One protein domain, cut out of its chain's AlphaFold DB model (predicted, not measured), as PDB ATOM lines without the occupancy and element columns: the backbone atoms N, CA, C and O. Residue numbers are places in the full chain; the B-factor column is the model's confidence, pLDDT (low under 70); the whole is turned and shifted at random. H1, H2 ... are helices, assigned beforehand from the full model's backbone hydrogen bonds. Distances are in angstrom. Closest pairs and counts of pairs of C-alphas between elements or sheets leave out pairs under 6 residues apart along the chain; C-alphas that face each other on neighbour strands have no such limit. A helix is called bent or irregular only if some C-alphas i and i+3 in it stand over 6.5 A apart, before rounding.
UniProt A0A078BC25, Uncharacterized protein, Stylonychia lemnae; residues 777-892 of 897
ATOM      1  N   PRO A 777      -1.306 -12.461 -34.006       57.59
ATOM      2  CA  PRO A 777      -2.750 -12.220 -34.112       57.59
ATOM      3  C   PRO A 777      -3.609 -13.495 -34.122       57.59
ATOM      4  O   PRO A 777      -4.830 -13.404 -34.027       57.59
ATOM      5  N   ILE A 778      -3.015 -14.695 -34.187       59.91
ATOM      6  CA  ILE A 778      -3.752 -15.971 -34.109       59.91
ATOM      7  C   ILE A 778      -4.581 -16.084 -32.814       59.91
ATOM      8  O   ILE A 778      -5.599 -16.775 -32.804       59.91
ATOM      9  N   LEU A 779      -4.209 -15.392 -31.730       57.59
ATOM     10  CA  LEU A 779      -4.995 -15.396 -30.489       57.59
ATOM     11  C   LEU A 779      -6.327 -14.638 -30.597       57.59
ATOM     12  O   LEU A 779      -7.308 -15.096 -30.009       57.59
ATOM     13  N   ASP A 780      -6.413 -13.597 -31.432       60.62
ATOM     14  CA  ASP A 780      -7.681 -12.917 -31.722       60.62
ATOM     15  C   ASP A 780      -8.654 -13.841 -32.467       60.62
ATOM     16  O   ASP A 780      -9.866 -13.653 -32.386       60.62
ATOM     17  N   GLU A 781      -8.168 -14.843 -33.207       61.69
ATOM     18  CA  GLU A 781      -9.016 -15.936 -33.698       61.69
ATOM     19  C   GLU A 781      -9.259 -16.998 -32.616       61.69
ATOM     20  O   GLU A 781     -10.380 -17.471 -32.453       61.69
ATOM     21  N   GLY A 782      -8.225 -17.353 -31.848       60.81
ATOM     22  CA  GLY A 782      -8.264 -18.370 -30.796       60.81
ATOM     23  C   GLY A 782      -9.371 -18.149 -29.765       60.81
ATOM     24  O   GLY A 782     -10.122 -19.083 -29.478       60.81
ATOM     25  N   GLU A 783      -9.536 -16.920 -29.263       62.06
ATOM     26  CA  GLU A 783     -10.627 -16.586 -28.334       62.06
ATOM     27  C   GLU A 783     -12.019 -16.762 -28.965       62.06
ATOM     28  O   GLU A 783     -12.957 -17.158 -28.276       62.06
ATOM     29  N   LYS A 784     -12.166 -16.567 -30.286       62.28
ATOM     30  CA  LYS A 784     -13.444 -16.771 -30.995       62.28
ATOM     31  C   LYS A 784     -13.834 -18.253 -31.100       62.28
ATOM     32  O   LYS A 784     -15.019 -18.552 -31.233       62.28
ATOM     33  N   PHE A 785     -12.869 -19.176 -31.036       58.62
ATOM     34  CA  PHE A 785     -13.116 -20.623 -31.122       58.62
ATOM     35  C   PHE A 785     -13.313 -21.304 -29.760       58.62
ATOM     36  O   PHE A 785     -13.909 -22.379 -29.700       58.62
ATOM     37  N   ILE A 786     -12.837 -20.715 -28.660       61.84
ATOM     38  CA  ILE A 786     -13.024 -21.279 -27.315       61.84
ATOM     39  C   ILE A 786     -14.343 -20.759 -26.737       61.84
ATOM     40  O   ILE A 786     -14.400 -19.713 -26.095       61.84
ATOM     41  N   TYR A 787     -15.427 -21.506 -26.959       59.12
ATOM     42  CA  TYR A 787     -16.760 -21.110 -26.503       59.12
ATOM     43  C   TYR A 787     -16.843 -21.045 -24.963       59.12
ATOM     44  O   TYR A 787     -16.886 -22.068 -24.279       59.12
ATOM     45  N   GLU A 788     -16.881 -19.828 -24.416       63.62
ATOM     46  CA  GLU A 788     -16.810 -19.515 -22.978       63.62
ATOM     47  C   GLU A 788     -17.757 -20.340 -22.067       63.62
ATOM     48  O   GLU A 788     -17.294 -20.829 -21.027       63.62
ATOM     49  N   PRO A 789     -19.023 -20.635 -22.439       60.72
ATOM     50  CA  PRO A 789     -19.883 -21.530 -21.659       60.72
ATOM     51  C   PRO A 789     -19.309 -22.939 -21.436       60.72
ATOM     52  O   PRO A 789     -19.552 -23.529 -20.382       60.72
ATOM     53  N   ASN A 790     -18.487 -23.463 -22.354       60.41
ATOM     54  CA  ASN A 790     -17.827 -24.765 -22.196       60.41
ATOM     55  C   ASN A 790     -16.672 -24.727 -21.183       60.41
ATOM     56  O   ASN A 790     -16.344 -25.762 -20.597       60.41
ATOM     57  N   LEU A 791     -16.109 -23.546 -20.899       66.44
ATOM     58  CA  LEU A 791     -15.218 -23.324 -19.754       66.44
ATOM     59  C   LEU A 791     -15.993 -23.168 -18.432       66.44
ATOM     60  O   LEU A 791     -15.394 -23.226 -17.358       66.44
ATOM     61  N   ASN A 792     -17.327 -23.075 -18.490       71.62
ATOM     62  CA  ASN A 792     -18.236 -22.929 -17.351       71.62
ATOM     63  C   ASN A 792     -17.968 -21.648 -16.537       71.62
ATOM     64  O   ASN A 792     -18.026 -21.695 -15.307       71.62
ATOM     65  N   GLY A 793     -17.630 -20.536 -17.195       81.19
ATOM     66  CA  GLY A 793     -17.254 -19.287 -16.522       81.19
ATOM     67  C   GLY A 793     -15.938 -19.404 -15.742       81.19
ATOM     68  O   GLY A 793     -15.868 -19.123 -14.543       81.19
ATOM     69  N   LEU A 794     -14.905 -19.967 -16.381       80.56
ATOM     70  CA  LEU A 794     -13.601 -20.203 -15.748       80.56
ATOM     71  C   LEU A 794     -12.854 -18.895 -15.464       80.56
ATOM     72  O   LEU A 794     -12.156 -18.808 -14.456       80.56
ATOM     73  N   LYS A 795     -13.013 -17.884 -16.325       81.50
ATOM     74  CA  LYS A 795     -12.350 -16.580 -16.210       81.50
ATOM     75  C   LYS A 795     -12.829 -15.870 -14.947       81.50
ATOM     76  O   LYS A 795     -12.025 -15.534 -14.087       81.50
ATOM     77  N   GLU A 796     -14.139 -15.799 -14.769       86.38
ATOM     78  CA  GLU A 796     -14.852 -15.200 -13.639       86.38
ATOM     79  C   GLU A 796     -14.591 -15.937 -12.313       86.38
ATOM     80  O   GLU A 796     -14.660 -15.337 -11.245       86.38
ATOM     81  N   LYS A 797     -14.252 -17.234 -12.367       88.25
ATOM     82  CA  LYS A 797     -13.858 -18.038 -11.194       88.25
ATOM     83  C   LYS A 797     -12.381 -17.911 -10.827       88.25
ATOM     84  O   LYS A 797     -12.042 -18.076  -9.659       88.25
ATOM     85  N   ILE A 798     -11.504 -17.662 -11.800       83.81
ATOM     86  CA  ILE A 798     -10.069 -17.447 -11.567       83.81
ATOM     87  C   ILE A 798      -9.802 -16.005 -11.134       83.81
ATOM     88  O   ILE A 798      -9.020 -15.803 -10.211       83.81
ATOM     89  N   GLN A 799     -10.462 -15.029 -11.767       87.50
ATOM     90  CA  GLN A 799     -10.234 -13.595 -11.582       87.50
ATOM     91  C   GLN A 799     -10.137 -13.157 -10.106       87.50
ATOM     92  O   GLN A 799      -9.089 -12.621  -9.749       87.50
ATOM     93  N   PRO A 800     -11.109 -13.439  -9.209       90.00
ATOM     94  CA  PRO A 800     -11.006 -13.011  -7.811       90.00
ATOM     95  C   PRO A 800      -9.845 -13.686  -7.061       90.00
ATOM     96  O   PRO A 800      -9.176 -13.048  -6.257       90.00
ATOM     97  N   ILE A 801      -9.542 -14.957  -7.355       88.06
ATOM     98  CA  ILE A 801      -8.427 -15.686  -6.720       88.06
ATOM     99  C   ILE A 801      -7.071 -15.156  -7.228       88.06
ATOM    100  O   ILE A 801      -6.075 -15.159  -6.505       88.06
ATOM    101  N   TYR A 802      -7.025 -14.680  -8.474       82.50
ATOM    102  CA  TYR A 802      -5.858 -14.018  -9.050       82.50
ATOM    103  C   TYR A 802      -5.650 -12.610  -8.466       82.50
ATOM    104  O   TYR A 802      -4.524 -12.246  -8.135       82.50
ATOM    105  N   GLU A 803      -6.723 -11.848  -8.256       85.12
ATOM    106  CA  GLU A 803      -6.684 -10.550  -7.571       85.12
ATOM    107  C   GLU A 803      -6.210 -10.694  -6.114       85.12
ATOM    108  O   GLU A 803      -5.327  -9.955  -5.679       85.12
ATOM    109  N   GLU A 804      -6.680 -11.712  -5.385       86.00
ATOM    110  CA  GLU A 804      -6.148 -12.069  -4.061       86.00
ATOM    111  C   GLU A 804      -4.641 -12.403  -4.107       86.00
ATOM    112  O   GLU A 804      -3.875 -11.916  -3.274       86.00
ATOM    113  N   LEU A 805      -4.177 -13.177  -5.098       81.31
ATOM    114  CA  LEU A 805      -2.751 -13.500  -5.292       81.31
ATOM    115  C   LEU A 805      -1.871 -12.273  -5.582       81.31
ATOM    116  O   LEU A 805      -0.695 -12.255  -5.198       81.31
ATOM    117  N   LEU A 806      -2.415 -11.249  -6.248       79.25
ATOM    118  CA  LEU A 806      -1.727  -9.971  -6.441       79.25
ATOM    119  C   LEU A 806      -1.583  -9.210  -5.112       79.25
ATOM    120  O   LEU A 806      -0.523  -8.636  -4.864       79.25
ATOM    121  N   VAL A 807      -2.595  -9.259  -4.238       85.06
ATOM    122  CA  VAL A 807      -2.584  -8.596  -2.918       85.06
ATOM    123  C   VAL A 807      -1.660  -9.297  -1.909       85.06
ATOM    124  O   VAL A 807      -0.954  -8.615  -1.168       85.06
ATOM    125  N   ILE A 808      -1.604 -10.635  -1.890       82.88
ATOM    126  CA  ILE A 808      -0.720 -11.400  -0.979       82.88
ATOM    127  C   ILE A 808       0.771 -11.150  -1.294       82.88
ATOM    128  O   ILE A 808       1.628 -11.197  -0.402       82.88
ATOM    129  N   GLY A 809       1.103 -10.866  -2.559       76.06
ATOM    130  CA  GLY A 809       2.475 -10.600  -2.989       76.06
ATOM    131  C   GLY A 809       3.412 -11.778  -2.690       76.06
ATOM    132  O   GLY A 809       3.067 -12.935  -2.935       76.06
ATOM    133  N   ASP A 810       4.611 -11.495  -2.179       68.38
ATOM    134  CA  ASP A 810       5.575 -12.500  -1.691       68.38
ATOM    135  C   ASP A 810       5.542 -12.658  -0.149       68.38
ATOM    136  O   ASP A 810       6.510 -13.137   0.445       68.38
ATOM    137  N   ILE A 811       4.462 -12.223   0.521       77.94
ATOM    138  CA  ILE A 811       4.410 -12.110   1.991       77.94
ATOM    139  C   ILE A 811       4.049 -13.447   2.655       77.94
ATOM    140  O   ILE A 811       4.885 -13.990   3.382       77.94
ATOM    141  N   ASP A 812       2.852 -14.004   2.404       80.56
ATOM    142  CA  ASP A 812       2.536 -15.382   2.810       80.56
ATOM    143  C   ASP A 812       2.688 -16.347   1.635       80.56
ATOM    144  O   ASP A 812       2.080 -16.245   0.569       80.56
ATOM    145  N   LEU A 813       3.571 -17.311   1.851       67.81
ATOM    146  CA  LEU A 813       4.081 -18.200   0.826       67.81
ATOM    147  C   LEU A 813       3.409 -19.581   0.877       67.81
ATOM    148  O   LEU A 813       3.679 -20.406   0.004       67.81
ATOM    149  N   ASN A 814       2.572 -19.823   1.890       77.00
ATOM    150  CA  ASN A 814       1.663 -20.962   1.991       77.00
ATOM    151  C   ASN A 814       0.289 -20.580   1.426       77.00
ATOM    152  O   ASN A 814      -0.293 -21.366   0.685       77.00
ATOM    153  N   GLU A 815      -0.192 -19.364   1.712       83.31
ATOM    154  CA  GLU A 815      -1.443 -18.848   1.142       83.31
ATOM    155  C   GLU A 815      -1.350 -18.770  -0.390       83.31
ATOM    156  O   GLU A 815      -2.217 -19.292  -1.087       83.31
ATOM    157  N   CYS A 816      -0.231 -18.275  -0.931       74.12
ATOM    158  CA  CYS A 816       0.047 -18.353  -2.368       74.12
ATOM    159  C   CYS A 816       0.093 -19.798  -2.921       74.12
ATOM    160  O   CYS A 816      -0.372 -20.021  -4.037       74.12
ATOM    161  N   GLU A 817       0.604 -20.802  -2.182       73.06
ATOM    162  CA  GLU A 817       0.503 -22.217  -2.610       73.06
ATOM    163  C   GLU A 817      -0.964 -22.677  -2.645       73.06
ATOM    164  O   GLU A 817      -1.370 -23.327  -3.611       73.06
ATOM    165  N   GLU A 818      -1.780 -22.303  -1.655       81.56
ATOM    166  CA  GLU A 818      -3.193 -22.680  -1.619       81.56
ATOM    167  C   GLU A 818      -3.999 -22.025  -2.752       81.56
ATOM    168  O   GLU A 818      -4.690 -22.728  -3.490       81.56
ATOM    169  N   LYS A 819      -3.875 -20.711  -2.959       82.25
ATOM    170  CA  LYS A 819      -4.605 -19.970  -4.004       82.25
ATOM    171  C   LYS A 819      -4.215 -20.445  -5.414       82.25
ATOM    172  O   LYS A 819      -5.091 -20.709  -6.239       82.25
ATOM    173  N   CYS A 820      -2.926 -20.693  -5.674       73.88
ATOM    174  CA  CYS A 820      -2.473 -21.319  -6.925       73.88
ATOM    175  C   CYS A 820      -3.033 -22.743  -7.116       73.88
ATOM    176  O   CYS A 820      -3.391 -23.127  -8.233       73.88
ATOM    177  N   LEU A 821      -3.152 -23.532  -6.041       77.19
ATOM    178  CA  LEU A 821      -3.778 -24.857  -6.088       77.19
ATOM    179  C   LEU A 821      -5.292 -24.767  -6.358       77.19
ATOM    180  O   LEU A 821      -5.820 -25.596  -7.103       77.19
ATOM    181  N   GLN A 822      -5.983 -23.760  -5.816       81.44
ATOM    182  CA  GLN A 822      -7.399 -23.487  -6.088       81.44
ATOM    183  C   GLN A 822      -7.623 -23.124  -7.569       81.44
ATOM    184  O   GLN A 822      -8.423 -23.789  -8.231       81.44
ATOM    185  N   ILE A 823      -6.857 -22.174  -8.128       74.50
ATOM    186  CA  ILE A 823      -6.887 -21.824  -9.565       74.50
ATOM    187  C   ILE A 823      -6.627 -23.060 -10.431       74.50
ATOM    188  O   ILE A 823      -7.412 -23.380 -11.324       74.50
ATOM    189  N   SER A 824      -5.571 -23.820 -10.132       72.06
ATOM    190  CA  SER A 824      -5.259 -25.037 -10.884       72.06
ATOM    191  C   SER A 824      -6.374 -26.081 -10.824       72.06
ATOM    192  O   SER A 824      -6.559 -26.810 -11.799       72.06
ATOM    193  N   LYS A 825      -7.087 -26.200  -9.700       78.31
ATOM    194  CA  LYS A 825      -8.199 -27.143  -9.552       78.31
ATOM    195  C   LYS A 825      -9.404 -26.710 -10.387       78.31
ATOM    196  O   LYS A 825     -10.047 -27.571 -10.979       78.31
ATOM    197  N   LEU A 826      -9.678 -25.407 -10.475       78.19
ATOM    198  CA  LEU A 826     -10.720 -24.851 -11.344       78.19
ATOM    199  C   LEU A 826     -10.403 -25.101 -12.824       78.19
ATOM    200  O   LEU A 826     -11.245 -25.642 -13.534       78.19
ATOM    201  N   ILE A 827      -9.171 -24.807 -13.262       71.69
ATOM    202  CA  ILE A 827      -8.705 -25.099 -14.629       71.69
ATOM    203  C   ILE A 827      -8.846 -26.596 -14.928       71.69
ATOM    204  O   ILE A 827      -9.428 -26.973 -15.945       71.69
ATOM    205  N   PHE A 828      -8.343 -27.453 -14.033       71.38
ATOM    206  CA  PHE A 828      -8.375 -28.899 -14.227       71.38
ATOM    207  C   PHE A 828      -9.800 -29.443 -14.296       71.38
ATOM    208  O   PHE A 828     -10.093 -30.197 -15.215       71.38
ATOM    209  N   GLU A 829     -10.696 -29.070 -13.378       78.44
ATOM    210  CA  GLU A 829     -12.078 -29.564 -13.387       78.44
ATOM    211  C   GLU A 829     -12.904 -29.003 -14.557       78.44
ATOM    212  O   GLU A 829     -13.704 -29.750 -15.117       78.44
ATOM    213  N   SER A 830     -12.672 -27.761 -15.003       75.81
ATOM    214  CA  SER A 830     -13.297 -27.239 -16.230       75.81
ATOM    215  C   SER A 830     -12.824 -28.003 -17.471       75.81
ATOM    216  O   SER A 830     -13.657 -28.565 -18.177       75.81
ATOM    217  N   LEU A 831     -11.508 -28.119 -17.703       69.69
ATOM    218  CA  LEU A 831     -10.959 -28.884 -18.837       69.69
ATOM    219  C   LEU A 831     -11.391 -30.356 -18.793       69.69
ATOM    220  O   LEU A 831     -11.798 -30.922 -19.805       69.69
ATOM    221  N   LYS A 832     -11.338 -30.979 -17.612       73.94
ATOM    222  CA  LYS A 832     -11.788 -32.355 -17.376       73.94
ATOM    223  C   LYS A 832     -13.273 -32.511 -17.669       73.94
ATOM    224  O   LYS A 832     -13.627 -33.529 -18.251       73.94
ATOM    225  N   LYS A 833     -14.127 -31.542 -17.322       77.19
ATOM    226  CA  LYS A 833     -15.544 -31.568 -17.699       77.19
ATOM    227  C   LYS A 833     -15.696 -31.522 -19.221       77.19
ATOM    228  O   LYS A 833     -16.257 -32.463 -19.768       77.19
ATOM    229  N   SER A 834     -15.113 -30.537 -19.911       71.31
ATOM    230  CA  SER A 834     -15.198 -30.437 -21.380       71.31
ATOM    231  C   SER A 834     -14.690 -31.711 -22.082       71.31
ATOM    232  O   SER A 834     -15.314 -32.210 -23.017       71.31
ATOM    233  N   ILE A 835     -13.590 -32.303 -21.595       68.81
ATOM    234  CA  ILE A 835     -13.023 -33.561 -22.114       68.81
ATOM    235  C   ILE A 835     -13.885 -34.784 -21.748       68.81
ATOM    236  O   ILE A 835     -13.934 -35.740 -22.522       68.81
ATOM    237  N   ILE A 836     -14.579 -34.787 -20.605       69.00
ATOM    238  CA  ILE A 836     -15.538 -35.839 -20.227       69.00
ATOM    239  C   ILE A 836     -16.819 -35.739 -21.052       69.00
ATOM    240  O   ILE A 836     -17.330 -36.782 -21.444       69.00
ATOM    241  N   ASP A 837     -17.300 -34.540 -21.370       69.75
ATOM    242  CA  ASP A 837     -18.499 -34.343 -22.188       69.75
ATOM    243  C   ASP A 837     -18.248 -34.855 -23.625       69.75
ATOM    244  O   ASP A 837     -19.009 -35.681 -24.138       69.75
ATOM    245  N   LEU A 838     -17.085 -34.534 -24.216       64.69
ATOM    246  CA  LEU A 838     -16.596 -35.166 -25.455       64.69
ATOM    247  C   LEU A 838     -16.351 -36.678 -25.281       64.69
ATOM    248  O   LEU A 838     -16.701 -37.495 -26.137       64.69
ATOM    249  N   GLY A 839     -15.792 -37.078 -24.139       65.75
ATOM    250  CA  GLY A 839     -15.594 -38.471 -23.746       65.75
ATOM    251  C   GLY A 839     -16.901 -39.256 -23.586       65.75
ATOM    252  O   GLY A 839     -16.898 -40.479 -23.731       65.75
ATOM    253  N   GLY A 840     -18.028 -38.588 -23.342       71.69
ATOM    254  CA  GLY A 840     -19.366 -39.168 -23.324       71.69
ATOM    255  C   GLY A 840     -19.746 -39.695 -24.702       71.69
ATOM    256  O   GLY A 840     -20.201 -40.834 -24.813       71.69
ATOM    257  N   ILE A 841     -19.444 -38.929 -25.754       67.00
ATOM    258  CA  ILE A 841     -19.597 -39.360 -27.150       67.00
ATOM    259  C   ILE A 841     -18.663 -40.549 -27.422       67.00
ATOM    260  O   ILE A 841     -19.121 -41.582 -27.906       67.00
ATOM    261  N   VAL A 842     -17.392 -40.480 -26.998       65.50
ATOM    262  CA  VAL A 842     -16.429 -41.597 -27.141       65.50
ATOM    263  C   VAL A 842     -16.904 -42.878 -26.434       65.50
ATOM    264  O   VAL A 842     -16.698 -43.982 -26.935       65.50
ATOM    265  N   ASN A 843     -17.613 -42.770 -25.308       69.06
ATOM    266  CA  ASN A 843     -18.221 -43.923 -24.637       69.06
ATOM    267  C   ASN A 843     -19.423 -44.515 -25.397       69.06
ATOM    268  O   ASN A 843     -19.699 -45.703 -25.233       69.06
ATOM    269  N   GLN A 844     -20.121 -43.747 -26.241       69.31
ATOM    270  CA  GLN A 844     -21.181 -44.278 -27.110       69.31
ATOM    271  C   GLN A 844     -20.599 -45.107 -28.268       69.31
ATOM    272  O   GLN A 844     -21.182 -46.131 -28.633       69.31
ATOM    273  N   LEU A 845     -19.408 -44.743 -28.765       66.00
ATOM    274  CA  LEU A 845     -18.673 -45.485 -29.804       66.00
ATOM    275  C   LEU A 845     -18.345 -46.929 -29.408       66.00
ATOM    276  O   LEU A 845     -18.190 -47.770 -30.282       66.00
ATOM    277  N   LYS A 846     -18.297 -47.258 -28.108       67.62
ATOM    278  CA  LYS A 846     -18.076 -48.632 -27.604       67.62
ATOM    279  C   LYS A 846     -19.051 -49.674 -28.169       67.62
ATOM    280  O   LYS A 846     -18.776 -50.866 -28.096       67.62
ATOM    281  N   LYS A 847     -20.201 -49.237 -28.693       75.00
ATOM    282  CA  LYS A 847     -21.213 -50.086 -29.343       75.00
ATOM    283  C   LYS A 847     -20.922 -50.370 -30.824       75.00
ATOM    284  O   LYS A 847     -21.622 -51.175 -31.428       75.00
ATOM    285  N   LEU A 848     -19.934 -49.695 -31.405       69.88
ATOM    286  CA  LEU A 848     -19.589 -49.709 -32.821       69.88
ATOM    287  C   LEU A 848     -18.153 -50.233 -32.964       69.88
ATOM    288  O   LEU A 848     -17.177 -49.497 -32.856       69.88
ATOM    289  N   ILE A 849     -18.034 -51.543 -33.160       71.31
ATOM    290  CA  ILE A 849     -16.751 -52.201 -33.423       71.31
ATOM    291  C   ILE A 849     -16.310 -51.832 -34.851       71.31
ATOM    292  O   ILE A 849     -17.128 -51.883 -35.766       71.31
ATOM    293  N   ASN A 850     -15.029 -51.489 -35.026       75.12
ATOM    294  CA  ASN A 850     -14.405 -51.054 -36.289       75.12
ATOM    295  C   ASN A 850     -14.997 -49.749 -36.871       75.12
ATOM    296  O   ASN A 850     -15.602 -49.744 -37.942       75.12
ATOM    297  N   ILE A 851     -14.797 -48.627 -36.169       73.94
ATOM    298  CA  ILE A 851     -15.063 -47.280 -36.700       73.94
ATOM    299  C   ILE A 851     -13.802 -46.721 -37.379       73.94
ATOM    300  O   ILE A 851     -12.783 -46.535 -36.718       73.94
ATOM    301  N   ASP A 852     -13.920 -46.379 -38.662       84.31
ATOM    302  CA  ASP A 852     -13.005 -45.494 -39.403       84.31
ATOM    303  C   ASP A 852     -12.981 -44.084 -38.773       84.31
ATOM    304  O   ASP A 852     -14.033 -43.520 -38.446       84.31
ATOM    305  N   PHE A 853     -11.795 -43.485 -38.629       83.38
ATOM    306  CA  PHE A 853     -11.617 -42.135 -38.082       83.38
ATOM    307  C   PHE A 853     -12.488 -41.074 -38.790       83.38
ATOM    308  O   PHE A 853     -13.038 -40.191 -38.131       83.38
ATOM    309  N   ALA A 854     -12.712 -41.182 -40.104       87.50
ATOM    310  CA  ALA A 854     -13.575 -40.264 -40.853       87.50
ATOM    311  C   ALA A 854     -15.080 -40.469 -40.573       87.50
ATOM    312  O   ALA A 854     -15.885 -39.557 -40.785       87.50
ATOM    313  N   ALA A 855     -15.490 -41.646 -40.089       85.38
ATOM    314  CA  ALA A 855     -16.835 -41.879 -39.561       85.38
ATOM    315  C   ALA A 855     -16.963 -41.380 -38.110       85.38
ATOM    316  O   ALA A 855     -17.997 -40.816 -37.746       85.38
ATOM    317  N   LEU A 856     -15.900 -41.506 -37.309       84.06
ATOM    318  CA  LEU A 856     -15.799 -40.908 -35.975       84.06
ATOM    319  C   LEU A 856     -15.904 -39.375 -36.025       84.06
ATOM    320  O   LEU A 856     -16.720 -38.804 -35.303       84.06
ATOM    321  N   GLU A 857     -15.170 -38.711 -36.921       88.25
ATOM    322  CA  GLU A 857     -15.268 -37.262 -37.147       88.25
ATOM    323  C   GLU A 857     -16.714 -36.839 -37.440       88.25
ATOM    324  O   GLU A 857     -17.274 -35.989 -36.747       88.25
ATOM    325  N   LYS A 858     -17.383 -37.512 -38.382       89.88
ATOM    326  CA  LYS A 858     -18.787 -37.226 -38.727       89.88
ATOM    327  C   LYS A 858     -19.755 -37.445 -37.560       89.88
ATOM    328  O   LYS A 858     -20.749 -36.729 -37.472       89.88
ATOM    329  N   LEU A 859     -19.490 -38.401 -36.665       85.56
ATOM    330  CA  LEU A 859     -20.308 -38.630 -35.467       85.56
ATOM    331  C   LEU A 859     -20.076 -37.557 -34.393       85.56
ATOM    332  O   LEU A 859     -21.049 -37.027 -33.860       85.56
ATOM    333  N   LEU A 860     -18.819 -37.201 -34.112       84.00
ATOM    334  CA  LEU A 860     -18.467 -36.151 -33.148       84.00
ATOM    335  C   LEU A 860     -19.012 -34.789 -33.584       84.00
ATOM    336  O   LEU A 860     -19.697 -34.133 -32.806       84.00
ATOM    337  N   LEU A 861     -18.790 -34.398 -34.839       88.50
ATOM    338  CA  LEU A 861     -19.249 -33.111 -35.371       88.50
ATOM    339  C   LEU A 861     -20.777 -33.023 -35.506       88.50
ATOM    340  O   LEU A 861     -21.326 -31.928 -35.443       88.50
ATOM    341  N   LYS A 862     -21.478 -34.157 -35.648       88.56
ATOM    342  CA  LYS A 862     -22.951 -34.213 -35.624       88.56
ATOM    343  C   LYS A 862     -23.532 -34.167 -34.203       88.56
ATOM    344  O   LYS A 862     -24.679 -33.761 -34.039       88.56
ATOM    345  N   ALA A 863     -22.775 -34.609 -33.200       81.94
ATOM    346  CA  ALA A 863     -23.159 -34.546 -31.787       81.94
ATOM    347  C   ALA A 863     -22.738 -33.229 -31.103       81.94
ATOM    348  O   ALA A 863     -23.248 -32.908 -30.031       81.94
ATOM    349  N   ALA A 864     -21.818 -32.478 -31.710       80.31
ATOM    350  CA  ALA A 864     -21.356 -31.180 -31.239       80.31
ATOM    351  C   ALA A 864     -22.449 -30.101 -31.294       80.31
ATOM    352  O   ALA A 864     -23.299 -30.079 -32.186       80.31
ATOM    353  N   HIS A 865     -22.377 -29.143 -30.370       80.19
ATOM    354  CA  HIS A 865     -23.144 -27.907 -30.467       80.19
ATOM    355  C   HIS A 865     -22.603 -27.051 -31.637       80.19
ATOM    356  O   HIS A 865     -21.385 -26.996 -31.810       80.19
ATOM    357  N   PRO A 866     -23.439 -26.353 -32.440       82.69
ATOM    358  CA  PRO A 866     -22.993 -25.718 -33.689       82.69
ATOM    359  C   PRO A 866     -21.815 -24.741 -33.572       82.69
ATOM    360  O   PRO A 866     -21.015 -24.653 -34.498       82.69
ATOM    361  N   LYS A 867     -21.672 -24.041 -32.436       77.50
ATOM    362  CA  LYS A 867     -20.536 -23.131 -32.186       77.50
ATOM    363  C   LYS A 867     -19.208 -23.865 -31.946       77.50
ATOM    364  O   LYS A 867     -18.152 -23.299 -32.190       77.50
ATOM    365  N   ASP A 868     -19.265 -25.126 -31.525       75.31
ATOM    366  CA  ASP A 868     -18.092 -25.934 -31.180       75.31
ATOM    367  C   ASP A 868     -17.591 -26.762 -32.375       75.31
ATOM    368  O   ASP A 868     -16.513 -27.350 -32.312       75.31
ATOM    369  N   VAL A 869     -18.358 -26.818 -33.473       83.31
ATOM    370  CA  VAL A 869     -18.051 -27.633 -34.661       83.31
ATOM    371  C   VAL A 869     -16.709 -27.245 -35.280       83.31
ATOM    372  O   VAL A 869     -15.924 -28.134 -35.604       83.31
ATOM    373  N   GLU A 870     -16.403 -25.951 -35.418       83.19
ATOM    374  CA  GLU A 870     -15.112 -25.522 -35.972       83.19
ATOM    375  C   GLU A 870     -13.950 -25.810 -35.012       83.19
ATOM    376  O   GLU A 870     -12.931 -26.365 -35.431       83.19
ATOM    377  N   PHE A 871     -14.114 -25.512 -33.717       81.94
ATOM    378  CA  PHE A 871     -13.119 -25.865 -32.704       81.94
ATOM    379  C   PHE A 871     -12.819 -27.367 -32.726       81.94
ATOM    380  O   PHE A 871     -11.654 -27.755 -32.739       81.94
ATOM    381  N   LEU A 872     -13.846 -28.216 -32.807       81.50
ATOM    382  CA  LEU A 872     -13.675 -29.664 -32.872       81.50
ATOM    383  C   LEU A 872     -13.059 -30.121 -34.196       81.50
ATOM    384  O   LEU A 872     -12.174 -30.966 -34.158       81.50
ATOM    385  N   GLN A 873     -13.408 -29.531 -35.344       87.12
ATOM    386  CA  GLN A 873     -12.718 -29.802 -36.616       87.12
ATOM    387  C   GLN A 873     -11.224 -29.455 -36.565       87.12
ATOM    388  O   GLN A 873     -10.415 -30.163 -37.165       87.12
ATOM    389  N   ARG A 874     -10.840 -28.375 -35.869       84.38
ATOM    390  CA  ARG A 874      -9.433 -27.993 -35.657       84.38
ATOM    391  C   ARG A 874      -8.761 -28.929 -34.636       84.38
ATOM    392  O   ARG A 874      -7.710 -29.494 -34.927       84.38
ATOM    393  N   PHE A 875      -9.386 -29.164 -33.481       82.50
ATOM    394  CA  PHE A 875      -8.868 -29.999 -32.389       82.50
ATOM    395  C   PHE A 875      -8.716 -31.476 -32.781       82.50
ATOM    396  O   PHE A 875      -7.696 -32.086 -32.458       82.50
ATOM    397  N   MET A 876      -9.664 -32.041 -33.537       84.25
ATOM    398  CA  MET A 876      -9.603 -33.427 -34.015       84.25
ATOM    399  C   MET A 876      -8.395 -33.711 -34.909       84.25
ATOM    400  O   MET A 876      -7.903 -34.836 -34.926       84.25
ATOM    401  N   LYS A 877      -7.895 -32.694 -35.618       87.69
ATOM    402  CA  LYS A 877      -6.711 -32.777 -36.487       87.69
ATOM    403  C   LYS A 877      -5.396 -32.595 -35.718       87.69
ATOM    404  O   LYS A 877      -4.328 -32.653 -36.318       87.69
ATOM    405  N   THR A 878      -5.446 -32.377 -34.400       85.50
ATOM    406  CA  THR A 878      -4.241 -32.301 -33.563       85.50
ATOM    407  C   THR A 878      -3.731 -33.689 -33.192       85.50
ATOM    408  O   THR A 878      -4.505 -34.589 -32.858       85.50
ATOM    409  N   GLN A 879      -2.405 -33.835 -33.125       84.94
ATOM    410  CA  GLN A 879      -1.766 -35.062 -32.642       84.94
ATOM    411  C   GLN A 879      -2.202 -35.433 -31.210       84.94
ATOM    412  O   GLN A 879      -2.215 -36.610 -30.863       84.94
ATOM    413  N   MET A 880      -2.613 -34.458 -30.382       78.00
ATOM    414  CA  MET A 880      -3.172 -34.747 -29.056       78.00
ATOM    415  C   MET A 880      -4.474 -35.533 -29.138       78.00
ATOM    416  O   MET A 880      -4.621 -36.519 -28.419       78.00
ATOM    417  N   PHE A 881      -5.416 -35.112 -29.982       82.44
ATOM    418  CA  PHE A 881      -6.695 -35.802 -30.082       82.44
ATOM    419  C   PHE A 881      -6.527 -37.211 -30.660       82.44
ATOM    420  O   PHE A 881      -7.089 -38.161 -30.112       82.44
ATOM    421  N   VAL A 882      -5.692 -37.353 -31.696       84.88
ATOM    422  CA  VAL A 882      -5.334 -38.654 -32.280       84.88
ATOM    423  C   VAL A 882      -4.723 -39.573 -31.221       84.88
ATOM    424  O   VAL A 882      -5.303 -40.614 -30.924       84.88
ATOM    425  N   SER A 883      -3.638 -39.168 -30.556       82.81
ATOM    426  CA  SER A 883      -2.971 -40.039 -29.578       82.81
ATOM    427  C   SER A 883      -3.778 -40.285 -28.300       82.81
ATOM    428  O   SER A 883      -3.657 -41.353 -27.701       82.81
ATOM    429  N   TYR A 884      -4.668 -39.366 -27.910       81.69
ATOM    430  CA  TYR A 884      -5.656 -39.627 -26.861       81.69
ATOM    431  C   TYR A 884      -6.656 -40.715 -27.275       81.69
ATOM    432  O   TYR A 884      -6.950 -41.610 -26.479       81.69
ATOM    433  N   LEU A 885      -7.177 -40.669 -28.507       80.81
ATOM    434  CA  LEU A 885      -8.069 -41.707 -29.026       80.81
ATOM    435  C   LEU A 885      -7.357 -43.050 -29.170       80.81
ATOM    436  O   LEU A 885      -7.899 -44.049 -28.701       80.81
ATOM    437  N   GLU A 886      -6.158 -43.082 -29.752       82.25
ATOM    438  CA  GLU A 886      -5.332 -44.289 -29.871       82.25
ATOM    439  C   GLU A 886      -5.130 -44.937 -28.498       82.25
ATOM    440  O   GLU A 886      -5.481 -46.098 -28.303       82.25
ATOM    441  N   GLU A 887      -4.659 -44.179 -27.501       79.88
ATOM    442  CA  GLU A 887      -4.429 -44.698 -26.151       79.88
ATOM    443  C   GLU A 887      -5.733 -45.178 -25.481       79.88
ATOM    444  O   GLU A 887      -5.753 -46.212 -24.801       79.88
ATOM    445  N   ARG A 888      -6.847 -44.460 -25.682       78.12
ATOM    446  CA  ARG A 888      -8.164 -44.858 -25.165       78.12
ATOM    447  C   ARG A 888      -8.680 -46.128 -25.827       78.12
ATOM    448  O   ARG A 888      -9.204 -46.976 -25.105       78.12
ATOM    449  N   LEU A 889      -8.554 -46.277 -27.140       78.88
ATOM    450  CA  LEU A 889      -9.062 -47.425 -27.893       78.88
ATOM    451  C   LEU A 889      -8.181 -48.662 -27.670       78.88
ATOM    452  O   LEU A 889      -8.715 -49.716 -27.318       78.88
ATOM    453  N   LEU A 890      -6.852 -48.509 -27.674       80.00
ATOM    454  CA  LEU A 890      -5.902 -49.556 -27.273       80.00
ATOM    455  C   LEU A 890      -6.181 -50.062 -25.850       80.00
ATOM    456  O   LEU A 890      -6.213 -51.270 -25.625       80.00
ATOM    457  N   SER A 891      -6.485 -49.167 -24.897       77.81
ATOM    458  CA  SER A 891      -6.870 -49.563 -23.527       77.81
ATOM    459  C   SER A 891      -8.205 -50.320 -23.426       77.81
ATOM    460  O   SER A 891      -8.538 -50.840 -22.363       77.81
ATOM    461  N   GLN A 892      -8.961 -50.397 -24.525       78.81
ATOM    462  CA  GLN A 892     -10.218 -51.135 -24.664       78.81
ATOM    463  C   GLN A 892     -10.095 -52.337 -25.621       78.81
ATOM    464  O   GLN A 892     -11.086 -53.022 -25.860       78.81
TER     465      GLN A 892
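This is residues 777 to 892 of the 897 residues of an uncharacterized protein of Stylonychia lemnae (UniProt A0A078BC25). One long helix, H4, makes the long axis of a loose, elongated domain; H3 folds back beside its first part as a helical hairpin, and a second, shorter hairpin, H5 and H6, lies toward its other end, with H7 following. H2 packs on H4 at residues 830 to 834, and H1 lies off H4, close to H6. The printed part has 116 residues with seven named helices, H1 to H7 in order, and no named strand; the class is all helix. The radius of gyration of the C-alphas is 18.1 A, and the spans are 58 by 34 by 21 A.

Find C-alpha 778 at (-3.752, -15.971, -34.109), where H1 begins; it runs to residue 785. H2 is residues 788 to 791, and H3 is residues 794 to 808, 21.5 A long and, only just, irregular: C-alphas 797 and 800 are 6.7 A apart. Look next at C-alpha 815, at (-1.443, -18.848, 1.142): from there H4 runs 47.9 A to residue 847, with a kink of 32 degrees near residue 836. H4 is neither bent nor irregular, but only just: C-alphas 844 and 847 are 6.2 A apart. H5 is residues 853 to 863, 15.2 A; H6 is residues 869 to 876; H7 is residues 879 to 890, 16.0 A, ending at C-alpha 890 at (-5.902, -49.556, -27.273).

Start at the hub, H4. Its residues 815 to 830 touch H3, closest at the C-alphas of Ile 798 and Ile 823, 5.8 A, at a shallow tilt of 17 degrees, opposite ways. H2 touches it too, the closest C-alphas being Leu 791 and Ser 830, 5.6 A. H5 only just touches residues 838 to 841, with 3 pairs of C-alphas within 8 A, the closest Ile 841 and Leu 860, 6.9 A. In the hairpin of H5 and H6, the closest C-alphas are Leu 861 and Val 869, 5.7 A; the tilt of 34 degrees is only just shallow. H1 is close to H6 but not clearly touching, at the C-alphas of Phe 785 and Phe 871, 5.5 A. H7 is near H4. Every O i to N i+4 pair is within hydrogen-bond range in H5, H6 and H7, against 3 of 4 in H1, 9 of 11 in H3 and 26 of 29 in H4; H2 is too short for such a pair.

The C-alphas farthest apart, Ile 811 and Asn 850, are 57.8 A apart. Residues 809 to 814 and residues 847 to 852 stand free. The printed part has no cut, and no link is long. The mean pLDDT of the printed part is 76.6; residues 777 to 791, 835 to 839 and 841 to 846 are among those under 70.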